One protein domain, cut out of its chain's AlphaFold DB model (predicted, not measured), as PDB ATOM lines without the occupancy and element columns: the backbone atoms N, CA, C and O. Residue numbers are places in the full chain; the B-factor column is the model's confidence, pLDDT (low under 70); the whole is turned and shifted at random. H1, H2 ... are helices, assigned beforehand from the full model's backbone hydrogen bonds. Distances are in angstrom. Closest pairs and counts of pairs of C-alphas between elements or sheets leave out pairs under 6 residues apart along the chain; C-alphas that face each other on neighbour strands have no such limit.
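This is residues 426 to 510 of the 635 residues of an uncharacterized protein of Candidatus Rokubacteria bacterium (UniProt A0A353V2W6). The two longest helices, H1 and H5, cross each other at a steep angle, and the shorter ones pack round this pair: H2 on the later residues of both, H3 crosswise on H1 and on the first turn of H5, and H4 at the beginning of H5. H4 and H2 lie toward opposite ends of the longest axis, and the link of residues 487 to 494 loops out past H4 near residue 491 and folds back to the beginning of H5. The printed part has 85 residues with five named helices in the order H1, H2, H3, H4, H5, no named strand, and the class all helix. It is compact, with a radius of gyration of the C-alphas of 12.3 A and spans of 38 by 26 by 21 A.

Start with H1, residues 427 to 443, and look for H5, residues 495 to 510, at Ala 432 and Thr 502: these are their closest C-alphas, 5.3 A apart. H1 and H5 touch at a steep tilt of 60 degrees and run the same way. H5 is the hub, touching four helices. With residues 503 to 510 alone it touches H2, residues 445 to 453, opposite ways at a steep tilt of 44 degrees; the closest C-alphas, of Val 452 and Arg 503, are 6.0 A apart. H2 also touches H1, which meets it with residues 436 to 440 alone; the closest C-alphas, of Leu 439 and Val 448, are 6.8 A apart. H3, residues 460 to 471, touches H1 about perpendicular, at 83 degrees, with the C-alphas of Val 435 and Gln 466 closest at 6.3 A. At Asp 460 and Ala 495, 6.0 A apart as the closest C-alphas, H3 touches H5. H4, residues 479 to 486, touches H5 about perpendicular, at 89 degrees, with the C-alphas of Ala 486 and Ala 495 closest at 4.6 A. H3 and H4 are near each other, while H2 and H4 are apart. In all five helices every O i to N i+4 pair is within hydrogen-bond range.

Find C-alpha 427 at (50.272, 23.134, -54.373); from there H1 runs 23.8 A to C-alpha 443. H2 spans 12.4 A, H3 16.2 A and H4 9.9 A from first to last C-alpha. Find C-alpha 495 at (42.699, 34.892, -55.295); H5 runs 22.5 A to C-alpha 510 at (36.823, 17.817, -41.825).

Look at Gln 446 and His 490 for the two C-alphas farthest apart, 38.5 A. The printed part has no cut; the link from H1 to H2 is tight and the other three are short. The mean pLDDT of the printed part is 87.5, and no printed residue is under 70.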
ATOM      1  N   ASP A 426      48.572  18.599 -55.379       77.19
ATOM      2  CA  ASP A 426      48.919  19.897 -55.947       77.19
ATOM      3  C   ASP A 426      49.234  20.940 -54.861       77.19
ATOM      4  O   ASP A 426      48.923  20.780 -53.675       77.19
ATOM      5  N   THR A 427      49.851  22.049 -55.271       80.56
ATOM      6  CA  THR A 427      50.272  23.134 -54.373       80.56
ATOM      7  C   THR A 427      49.107  23.715 -53.560       80.56
ATOM      8  O   THR A 427      49.303  24.098 -52.405       80.56
ATOM      9  N   VAL A 428      47.889  23.766 -54.123       84.69
ATOM     10  CA  VAL A 428      46.702  24.254 -53.400       84.69
ATOM     11  C   VAL A 428      46.349  23.323 -52.246       84.69
ATOM     12  O   VAL A 428      46.167  23.813 -51.131       84.69
ATOM     13  N   SER A 429      46.288  22.013 -52.496       85.75
ATOM     14  CA  SER A 429      45.968  21.008 -51.476       85.75
ATOM     15  C   SER A 429      46.995  21.024 -50.346       85.75
ATOM     16  O   SER A 429      46.618  21.102 -49.178       85.75
ATOM     17  N   PHE A 430      48.289  21.102 -50.682       84.62
ATOM     18  CA  PHE A 430      49.353  21.223 -49.683       84.62
ATOM     19  C   PHE A 430      49.171  22.450 -48.782       84.62
ATOM     20  O   PHE A 430      49.187  22.336 -47.556       84.62
ATOM     21  N   ILE A 431      48.997  23.640 -49.371       86.94
ATOM     22  CA  ILE A 431      48.838  24.867 -48.582       86.94
ATOM     23  C   ILE A 431      47.580  24.778 -47.716       86.94
ATOM     24  O   ILE A 431      47.617  25.151 -46.543       86.94
ATOM     25  N   ALA A 432      46.479  24.269 -48.272       89.50
ATOM     26  CA  ALA A 432      45.233  24.099 -47.544       89.50
ATOM     27  C   ALA A 432      45.393  23.148 -46.344       89.50
ATOM     28  O   ALA A 432      44.913  23.481 -45.261       89.50
ATOM     29  N   ASP A 433      46.124  22.039 -46.494       88.25
ATOM     30  CA  ASP A 433      46.426  21.107 -45.400       88.25
ATOM     31  C   ASP A 433      47.239  21.774 -44.284       88.25
ATOM     32  O   ASP A 433      46.902  21.660 -43.107       88.25
ATOM     33  N   ARG A 434      48.267  22.561 -44.620       89.25
ATOM     34  CA  ARG A 434      49.067  23.274 -43.605       89.25
ATOM     35  C   ARG A 434      48.278  24.348 -42.872       89.25
ATOM     36  O   ARG A 434      48.422  24.530 -41.659       89.25
ATOM     37  N   VAL A 435      47.414  25.052 -43.598       90.75
ATOM     38  CA  VAL A 435      46.478  26.000 -42.994       90.75
ATOM     39  C   VAL A 435      45.512  25.265 -42.063       90.75
ATOM     40  O   VAL A 435      45.289  25.741 -40.947       90.75
ATOM     41  N   LEU A 436      44.990  24.104 -42.469       89.62
ATOM     42  CA  LEU A 436      44.114  23.270 -41.650       89.62
ATOM     43  C   LEU A 436      44.800  22.830 -40.356       89.62
ATOM     44  O   LEU A 436      44.280  23.119 -39.279       89.62
ATOM     45  N   ASP A 437      45.977  22.209 -40.449       88.38
ATOM     46  CA  ASP A 437      46.758  21.719 -39.307       88.38
ATOM     47  C   ASP A 437      46.981  22.829 -38.275       88.38
ATOM     48  O   ASP A 437      46.757  22.665 -37.068       88.38
ATOM     49  N   ARG A 438      47.361  24.020 -38.753       89.44
ATOM     50  CA  ARG A 438      47.541  25.187 -37.892       89.44
ATOM     51  C   ARG A 438      46.230  25.619 -37.237       89.44
ATOM     52  O   ARG A 438      46.227  25.913 -36.041       89.44
ATOM     53  N   LEU A 439      45.141  25.719 -37.995       88.81
ATOM     54  CA  LEU A 439      43.852  26.160 -37.462       88.81
ATOM     55  C   LEU A 439      43.300  25.172 -36.431       88.81
ATOM     56  O   LEU A 439      42.829  25.605 -35.378       88.81
ATOM     57  N   LEU A 440      43.430  23.872 -36.686       87.50
ATOM     58  CA  LEU A 440      43.078  22.816 -35.742       87.50
ATOM     59  C   LEU A 440      43.890  22.936 -34.451       87.50
ATOM     60  O   LEU A 440      43.309  22.915 -33.369       87.50
ATOM     61  N   THR A 441      45.200  23.164 -34.561       86.12
ATOM     62  CA  THR A 441      46.096  23.306 -33.401       86.12
ATOM     63  C   THR A 441      45.793  24.556 -32.567       86.12
ATOM     64  O   THR A 441      45.868  24.521 -31.344       86.12
ATOM     65  N   VAL A 442      45.478  25.688 -33.208       86.62
ATOM     66  CA  VAL A 442      45.364  26.993 -32.523       86.62
ATOM     67  C   VAL A 442      43.934  27.316 -32.081       86.62
ATOM     68  O   VAL A 442      43.742  28.029 -31.097       86.62
ATOM     69  N   ARG A 443      42.924  26.869 -32.832       88.56
ATOM     70  CA  ARG A 443      41.516  27.262 -32.638       88.56
ATOM     71  C   ARG A 443      40.558  26.078 -32.475       88.56
ATOM     72  O   ARG A 443      39.427  26.295 -32.050       88.56
ATOM     73  N   GLY A 444      40.988  24.857 -32.795       86.44
ATOM     74  CA  GLY A 444      40.174  23.644 -32.701       86.44
ATOM     75  C   GLY A 444      39.214  23.432 -33.879       86.44
ATOM     76  O   GLY A 444      38.918  24.341 -34.655       86.44
ATOM     77  N   ALA A 445      38.696  22.206 -34.000       85.81
ATOM     78  CA  ALA A 445      37.861  21.771 -35.127       85.81
ATOM     79  C   ALA A 445      36.547  22.556 -35.274       85.81
ATOM     80  O   ALA A 445      36.134  22.848 -36.396       85.81
ATOM     81  N   GLN A 446      35.910  22.947 -34.164       86.12
ATOM     82  CA  GLN A 446      34.650  23.696 -34.211       86.12
ATOM     83  C   GLN A 446      34.820  25.058 -34.894       86.12
ATOM     84  O   GLN A 446      33.994  25.443 -35.717       86.12
ATOM     85  N   PHE A 447      35.933  25.747 -34.629       88.56
ATOM     86  CA  PHE A 447      36.245  27.005 -35.300       88.56
ATOM     87  C   PHE A 447      36.394  26.818 -36.814       88.56
ATOM     88  O   PHE A 447      35.894  27.636 -37.584       88.56
ATOM     89  N   VAL A 448      37.062  25.743 -37.252       86.44
ATOM     90  CA  VAL A 448      37.248  25.476 -38.687       86.44
ATOM     91  C   VAL A 448      35.913  25.156 -39.358       86.44
ATOM     92  O   VAL A 448      35.645  25.680 -40.436       86.44
ATOM     93  N   ARG A 449      35.029  24.388 -38.708       85.50
ATOM     94  CA  ARG A 449      33.663  24.142 -39.209       85.50
ATOM     95  C   ARG A 449      32.873  25.443 -39.364       85.50
ATOM     96  O   ARG A 449      32.291  25.685 -40.420       85.50
ATOM     97  N   ASP A 450      32.918  26.318 -38.361       86.62
ATOM     98  CA  ASP A 450      32.239  27.618 -38.404       86.62
ATOM     99  C   ASP A 450      32.813  28.543 -39.492       86.62
ATOM    100  O   ASP A 450      32.076  29.324 -40.104       86.62
ATOM    101  N   LEU A 451      34.124  28.465 -39.739       87.00
ATOM    102  CA  LEU A 451      34.812  29.192 -40.805       87.00
ATOM    103  C   LEU A 451      34.376  28.689 -42.186       87.00
ATOM    104  O   LEU A 451      33.981  29.484 -43.036       87.00
ATOM    105  N   VAL A 452      34.382  27.370 -42.390       86.31
ATOM    106  CA  VAL A 452      33.949  26.727 -43.638       86.31
ATOM    107  C   VAL A 452      32.465  26.989 -43.914       86.31
ATOM    108  O   VAL A 452      32.085  27.148 -45.074       86.31
ATOM    109  N   ALA A 453      31.620  27.115 -42.891       82.25
ATOM    110  CA  ALA A 453      30.208  27.452 -43.068       82.25
ATOM    111  C   ALA A 453      29.978  28.904 -43.541       82.25
ATOM    112  O   ALA A 453      28.999  29.177 -44.237       82.25
ATOM    113  N   ARG A 454      30.875  29.847 -43.213       81.94
ATOM    114  CA  ARG A 454      30.671  31.293 -43.431       81.94
ATOM    115  C   ARG A 454      31.626  31.855 -44.487       81.94
ATOM    116  O   ARG A 454      32.722  32.300 -44.168       81.94
ATOM    117  N   ALA A 455      31.161  31.911 -45.738       71.31
ATOM    118  CA  ALA A 455      31.940  32.388 -46.892       71.31
ATOM    119  C   ALA A 455      32.583  33.771 -46.702       71.31
ATOM    120  O   ALA A 455      33.693  34.004 -47.165       71.31
ATOM    121  N   GLU A 456      31.888  34.675 -46.014       73.50
ATOM    122  CA  GLU A 456      32.325  36.055 -45.770       73.50
ATOM    123  C   GLU A 456      33.588  36.144 -44.902       73.50
ATOM    124  O   GLU A 456      34.233  37.183 -44.860       73.50
ATOM    125  N   ARG A 457      33.951  35.062 -44.202       75.94
ATOM    126  CA  ARG A 457      35.132  35.006 -43.328       75.94
ATOM    127  C   ARG A 457      36.387  34.481 -44.024       75.94
ATOM    128  O   ARG A 457      37.445  34.449 -43.402       75.94
ATOM    129  N   THR A 458      36.264  34.045 -45.273       80.00
ATOM    130  CA  THR A 458      37.363  33.533 -46.091       80.00
ATOM    131  C   THR A 458      37.471  34.408 -47.333       80.00
ATOM    132  O   THR A 458      36.871  34.099 -48.361       80.00
ATOM    133  N   ASP A 459      38.175  35.530 -47.215       86.00
ATOM    134  CA  ASP A 459      38.531  36.425 -48.317       86.00
ATOM    135  C   ASP A 459      40.040  36.340 -48.625       86.00
ATOM    136  O   ASP A 459      40.764  35.485 -48.102       86.00
ATOM    137  N   ASP A 460      40.531  37.197 -49.521       87.06
ATOM    138  CA  ASP A 460      41.955  37.263 -49.852       87.06
ATOM    139  C   ASP A 460      42.806  37.734 -48.661       87.06
ATOM    140  O   ASP A 460      43.925  37.250 -48.481       87.06
ATOM    141  N   GLY A 461      42.270  38.627 -47.823       89.56
ATOM    142  CA  GLY A 461      42.914  39.087 -46.595       89.56
ATOM    143  C   GLY A 461      43.135  37.952 -45.596       89.56
ATOM    144  O   GLY A 461      44.250  37.764 -45.109       89.56
ATOM    145  N   TRP A 462      42.104  37.141 -45.355       90.31
ATOM    146  CA  TRP A 462      42.180  35.949 -44.516       90.31
ATOM    147  C   TRP A 462      43.247  34.979 -45.024       90.31
ATOM    148  O   TRP A 462      44.060  34.495 -44.232       90.31
ATOM    149  N   LEU A 463      43.273  34.721 -46.336       90.12
ATOM    150  CA  LEU A 463      44.228  33.794 -46.934       90.12
ATOM    151  C   LEU A 463      45.667  34.311 -46.821       90.12
ATOM    152  O   LEU A 463      46.558  33.535 -46.481       90.12
ATOM    153  N   ARG A 464      45.894  35.618 -47.015       92.12
ATOM    154  CA  ARG A 464      47.195  36.266 -46.766       92.12
ATOM    155  C   ARG A 464      47.644  36.072 -45.320       92.12
ATOM    156  O   ARG A 464      48.783  35.676 -45.081       92.12
ATOM    157  N   ASP A 465      46.755  36.293 -44.357       92.00
ATOM    158  CA  ASP A 465      47.081  36.114 -42.939       92.00
ATOM    159  C   ASP A 465      47.432  34.656 -42.613       92.00
ATOM    160  O   ASP A 465      48.380  34.397 -41.865       92.00
ATOM    161  N   GLN A 466      46.707  33.690 -43.191       92.69
ATOM    162  CA  GLN A 466      47.030  32.274 -43.008       92.69
ATOM    163  C   GLN A 466      48.378  31.926 -43.645       92.69
ATOM    164  O   GLN A 466      49.190  31.249 -43.016       92.69
ATOM    165  N   PHE A 467      48.636  32.422 -44.855       93.19
ATOM    166  CA  PHE A 467      49.865  32.164 -45.600       93.19
ATOM    167  C   PHE A 467      51.097  32.744 -44.885       93.19
ATOM    168  O   PHE A 467      52.092  32.044 -44.716       93.19
ATOM    169  N   LEU A 468      51.008  33.976 -44.365       93.69
ATOM    170  CA  LEU A 468      52.050  34.594 -43.529       93.69
ATOM    171  C   LEU A 468      52.330  33.785 -42.264       93.69
ATOM    172  O   LEU A 468      53.482  33.540 -41.910       93.69
ATOM    173  N   ALA A 469      51.273  33.360 -41.574       92.31
ATOM    174  CA  ALA A 469      51.430  32.612 -40.339       92.31
ATOM    175  C   ALA A 469      52.024  31.211 -40.562       92.31
ATOM    176  O   ALA A 469      52.689  30.692 -39.664       92.31
ATOM    177  N   CYS A 470      51.805  30.611 -41.735       92.62
ATOM    178  CA  CYS A 470      52.450  29.358 -42.126       92.62
ATOM    179  C   CYS A 470      53.905  29.576 -42.570       92.62
ATOM    180  O   CYS A 470      54.758  28.790 -42.174       92.62
ATOM    181  N   ALA A 471      54.228  30.683 -43.253       92.94
ATOM    182  CA  ALA A 471      55.607  31.039 -43.630       92.94
ATOM    183  C   ALA A 471      56.574  31.157 -42.454       92.94
ATOM    184  O   ALA A 471      57.773  30.917 -42.588       92.94
ATOM    185  N   TRP A 472      56.051  31.514 -41.285       91.50
ATOM    186  CA  TRP A 472      56.830  31.511 -40.057       91.50
ATOM    187  C   TRP A 472      57.226  30.102 -39.593       91.50
ATOM    188  O   TRP A 472      58.295  29.915 -39.018       91.50
ATOM    189  N   ARG A 473      56.367  29.108 -39.819       87.75
ATOM    190  CA  ARG A 473      56.520  27.759 -39.259       87.75
ATOM    191  C   ARG A 473      57.131  26.772 -40.237       87.75
ATOM    192  O   ARG A 473      57.807  25.844 -39.808       87.75
ATOM    193  N   GLU A 474      56.889  26.960 -41.527       87.75
ATOM    194  CA  GLU A 474      57.166  25.955 -42.545       87.75
ATOM    195  C   GLU A 474      57.825  26.554 -43.792       87.75
ATOM    196  O   GLU A 474      57.733  27.752 -44.076       87.75
ATOM    197  N   GLU A 475      58.515  25.697 -44.543       85.00
ATOM    198  CA  GLU A 475      59.053  26.033 -45.863       85.00
ATOM    199  C   GLU A 475      57.940  26.007 -46.927       85.00
ATOM    200  O   GLU A 475      56.839  25.522 -46.680       85.00
ATOM    201  N   GLY A 476      58.207  26.549 -48.118       82.88
ATOM    202  CA  GLY A 476      57.254  26.551 -49.242       82.88
ATOM    203  C   GLY A 476      56.298  27.752 -49.291       82.88
ATOM    204  O   GLY A 476      55.731  28.048 -50.340       82.88
ATOM    205  N   PHE A 477      56.182  28.530 -48.213       91.00
ATOM    206  CA  PHE A 477      55.351  29.740 -48.155       91.00
ATOM    207  C   PHE A 477      56.141  31.002 -48.539       91.00
ATOM    208  O   PHE A 477      56.424  31.881 -47.719       91.00
ATOM    209  N   THR A 478      56.526  31.092 -49.810       90.88
ATOM    210  CA  THR A 478      57.250  32.244 -50.368       90.88
ATOM    211  C   THR A 478      56.319  33.174 -51.137       90.88
ATOM    212  O   THR A 478      55.197  32.814 -51.500       90.88
ATOM    213  N   PHE A 479      56.778  34.398 -51.417       90.75
ATOM    214  CA  PHE A 479      56.008  35.299 -52.274       90.75
ATOM    215  C   PHE A 479      55.930  34.785 -53.714       90.75
ATOM    216  O   PHE A 479      54.917  35.002 -54.368       90.75
ATOM    217  N   VAL A 480      56.951  34.062 -54.187       88.19
ATOM    218  CA  VAL A 480      56.921  33.382 -55.489       88.19
ATOM    219  C   VAL A 480      55.786  32.356 -55.525       88.19
ATOM    220  O   VAL A 480      54.934  32.438 -56.409       88.19
ATOM    221  N   ALA A 481      55.689  31.481 -54.518       87.62
ATOM    222  CA  ALA A 481      54.597  30.510 -54.409       87.62
ATOM    223  C   ALA A 481      53.221  31.191 -54.329       87.62
ATOM    224  O   ALA A 481      52.296  30.813 -55.044       87.62
ATOM    225  N   TRP A 482      53.093  32.256 -53.527       89.81
ATOM    226  CA  TRP A 482      51.872  33.064 -53.492       89.81
ATOM    227  C   TRP A 482      51.538  33.655 -54.863       89.81
ATOM    228  O   TRP A 482      50.396  33.589 -55.306       89.81
ATOM    229  N   SER A 483      52.523  34.247 -55.543       88.31
ATOM    230  CA  SER A 483      52.322  34.920 -56.824       88.31
ATOM    231  C   SER A 483      51.866  33.956 -57.914       88.31
ATOM    232  O   SER A 483      50.961  34.299 -58.669       88.31
ATOM    233  N   ALA A 484      52.403  32.734 -57.920       85.38
ATOM    234  CA  ALA A 484      52.007  31.680 -58.844       85.38
ATOM    235  C   ALA A 484      50.539  31.256 -58.668       85.38
ATOM    236  O   ALA A 484      49.904  30.856 -59.637       85.38
ATOM    237  N   LEU A 485      49.985  31.368 -57.455       87.88
ATOM    238  CA  LEU A 485      48.616  30.942 -57.137       87.88
ATOM    239  C   LEU A 485      47.598  32.088 -57.138       87.88
ATOM    240  O   LEU A 485      46.427  31.883 -57.449       87.88
ATOM    241  N   ALA A 486      48.017  33.293 -56.763       88.38
ATOM    242  CA  ALA A 486      47.108  34.394 -56.466       88.38
ATOM    243  C   ALA A 486      47.103  35.506 -57.515       88.38
ATOM    244  O   ALA A 486      46.217  36.359 -57.444       88.38
ATOM    245  N   LEU A 487      48.075  35.552 -58.432       87.44
ATOM    246  CA  LEU A 487      48.177  36.615 -59.432       87.44
ATOM    247  C   LEU A 487      47.872  36.097 -60.834       87.44
ATOM    248  O   LEU A 487      48.314  35.014 -61.195       87.44
ATOM    249  N   ASP A 488      47.143  36.888 -61.617       87.06
ATOM    250  CA  ASP A 488      46.882  36.604 -63.028       87.06
ATOM    251  C   ASP A 488      48.065  36.995 -63.939       87.06
ATOM    252  O   ASP A 488      49.105  37.484 -63.486       87.06
ATOM    253  N   GLY A 489      47.896  36.821 -65.255       82.81
ATOM    254  CA  GLY A 489      48.914  37.156 -66.264       82.81
ATOM    255  C   GLY A 489      49.268  38.642 -66.347       82.81
ATOM    256  O   GLY A 489      50.267  39.002 -66.963       82.81
ATOM    257  N   HIS A 490      48.483  39.505 -65.704       86.44
ATOM    258  CA  HIS A 490      48.722  40.940 -65.596       86.44
ATOM    259  C   HIS A 490      49.232  41.340 -64.204       86.44
ATOM    260  O   HIS A 490      49.327  42.529 -63.901       86.44
ATOM    261  N   GLY A 491      49.536  40.368 -63.338       83.25
ATOM    262  CA  GLY A 491      49.985  40.604 -61.971       83.25
ATOM    263  C   GLY A 491      48.895  41.139 -61.039       83.25
ATOM    264  O   GLY A 491      49.230  41.655 -59.969       83.25
ATOM    265  N   ARG A 492      47.614  41.046 -61.422       86.50
ATOM    266  CA  ARG A 492      46.467  41.455 -60.599       86.50
ATOM    267  C   ARG A 492      46.026  40.308 -59.704       86.50
ATOM    268  O   ARG A 492      46.150  39.139 -60.055       86.50
ATOM    269  N   LEU A 493      45.477  40.646 -58.542       85.25
ATOM    270  CA  LEU A 493      45.012  39.656 -57.578       85.25
ATOM    271  C   LEU A 493      43.761  38.918 -58.086       85.25
ATOM    272  O   LEU A 493      42.688  39.506 -58.211       85.25
ATOM    273  N   ALA A 494      43.888  37.610 -58.288       85.56
ATOM    274  CA  ALA A 494      42.839  36.687 -58.713       85.56
ATOM    275  C   ALA A 494      42.582  35.574 -57.671       85.56
ATOM    276  O   ALA A 494      42.218  34.451 -58.001       85.56
ATOM    277  N   ALA A 495      42.721  35.885 -56.377       86.69
ATOM    278  CA  ALA A 495      42.699  34.892 -55.295       86.69
ATOM    279  C   ALA A 495      41.329  34.236 -55.014       86.69
ATOM    280  O   ALA A 495      41.266  33.254 -54.282       86.69
ATOM    281  N   ARG A 496      40.219  34.744 -55.571       89.25
ATOM    282  CA  ARG A 496      38.857  34.255 -55.256       89.25
ATOM    283  C   ARG A 496      38.673  32.763 -55.522       89.25
ATOM    284  O   ARG A 496      37.971  32.085 -54.779       89.25
ATOM    285  N   GLU A 497      39.263  32.277 -56.607       91.38
ATOM    286  CA  GLU A 497      39.185  30.869 -56.978       91.38
ATOM    287  C   GLU A 497      40.015  29.999 -56.033       91.38
ATOM    288  O   GLU A 497      39.522  28.997 -55.523       91.38
ATOM    289  N   TRP A 498      41.230  30.436 -55.704       90.62
ATOM    290  CA  TRP A 498      42.087  29.747 -54.745       90.62
ATOM    291  C   TRP A 498      41.480  29.694 -53.334       90.62
ATOM    292  O   TRP A 498      41.484  28.643 -52.693       90.62
ATOM    293  N   VAL A 499      40.887  30.795 -52.865       91.25
ATOM    294  CA  VAL A 499      40.145  30.847 -51.595       91.25
ATOM    295  C   VAL A 499      39.008  29.824 -51.593       91.25
ATOM    296  O   VAL A 499      38.826  29.100 -50.613       91.25
ATOM    297  N   PHE A 500      38.260  29.729 -52.697       92.25
ATOM    298  CA  PHE A 500      37.182  28.753 -52.829       92.25
ATOM    299  C   PHE A 500      37.705  27.310 -52.785       92.25
ATOM    300  O   PHE A 500      37.186  26.516 -52.003       92.25
ATOM    301  N   GLN A 501      38.747  26.985 -53.555       92.38
ATOM    302  CA  GLN A 501      39.352  25.647 -53.560       92.38
ATOM    303  C   GLN A 501      39.935  25.271 -52.192       92.38
ATOM    304  O   GLN A 501      39.718  24.159 -51.721       92.38
ATOM    305  N   THR A 502      40.582  26.219 -51.505       91.19
ATOM    306  CA  THR A 502      41.076  26.027 -50.132       91.19
ATOM    307  C   THR A 502      39.921  25.681 -49.201       91.19
ATOM    308  O   THR A 502      39.963  24.678 -48.504       91.19
ATOM    309  N   ARG A 503      38.840  26.470 -49.213       91.69
ATOM    310  CA  ARG A 503      37.668  26.222 -48.365       91.69
ATOM    311  C   ARG A 503      37.001  24.878 -48.661       91.69
ATOM    312  O   ARG A 503      36.558  24.212 -47.730       91.69
ATOM    313  N   LEU A 504      36.928  24.497 -49.933       92.00
ATOM    314  CA  LEU A 504      36.406  23.204 -50.359       92.00
ATOM    315  C   LEU A 504      37.249  22.052 -49.797       92.00
ATOM    316  O   LEU A 504      36.697  21.111 -49.231       92.00
ATOM    317  N   HIS A 505      38.576  22.171 -49.886       90.25
ATOM    318  CA  HIS A 505      39.520  21.204 -49.330       90.25
ATOM    319  C   HIS A 505      39.384  21.079 -47.811       90.25
ATOM    320  O   HIS A 505      39.236  19.977 -47.291       90.25
ATOM    321  N   LEU A 506      39.327  22.210 -47.096       90.19
ATOM    322  CA  LEU A 506      39.099  22.223 -45.646       90.19
ATOM    323  C   LEU A 506      37.792  21.507 -45.272       90.19
ATOM    324  O   LEU A 506      37.760  20.774 -44.291       90.19
ATOM    325  N   ALA A 507      36.719  21.708 -46.044       90.31
ATOM    326  CA  ALA A 507      35.436  21.051 -45.807       90.31
ATOM    327  C   ALA A 507      35.524  19.529 -45.973       90.31
ATOM    328  O   ALA A 507      35.066  18.802 -45.096       90.31
ATOM    329  N   ALA A 508      36.152  19.064 -47.058       88.50
ATOM    330  CA  ALA A 508      36.356  17.643 -47.329       88.50
ATOM    331  C   ALA A 508      37.200  16.967 -46.237       88.50
ATOM    332  O   ALA A 508      36.847  15.912 -45.720       88.50
ATOM    333  N   ARG A 509      38.286  17.609 -45.799       85.38
ATOM    334  CA  ARG A 509      39.184  17.055 -44.772       85.38
ATOM    335  C   ARG A 509      38.583  17.021 -43.365       85.38
ATOM    336  O   ARG A 509      39.068  16.280 -42.518       85.38
ATOM    337  N   LEU A 510      37.553  17.827 -43.098       83.75
ATOM    338  CA  LEU A 510      36.823  17.817 -41.825       83.75
ATOM    339  C   LEU A 510      35.731  16.738 -41.750       83.75
ATOM    340  O   LEU A 510      35.253  16.476 -40.643       83.75
TER     341      LEU A 510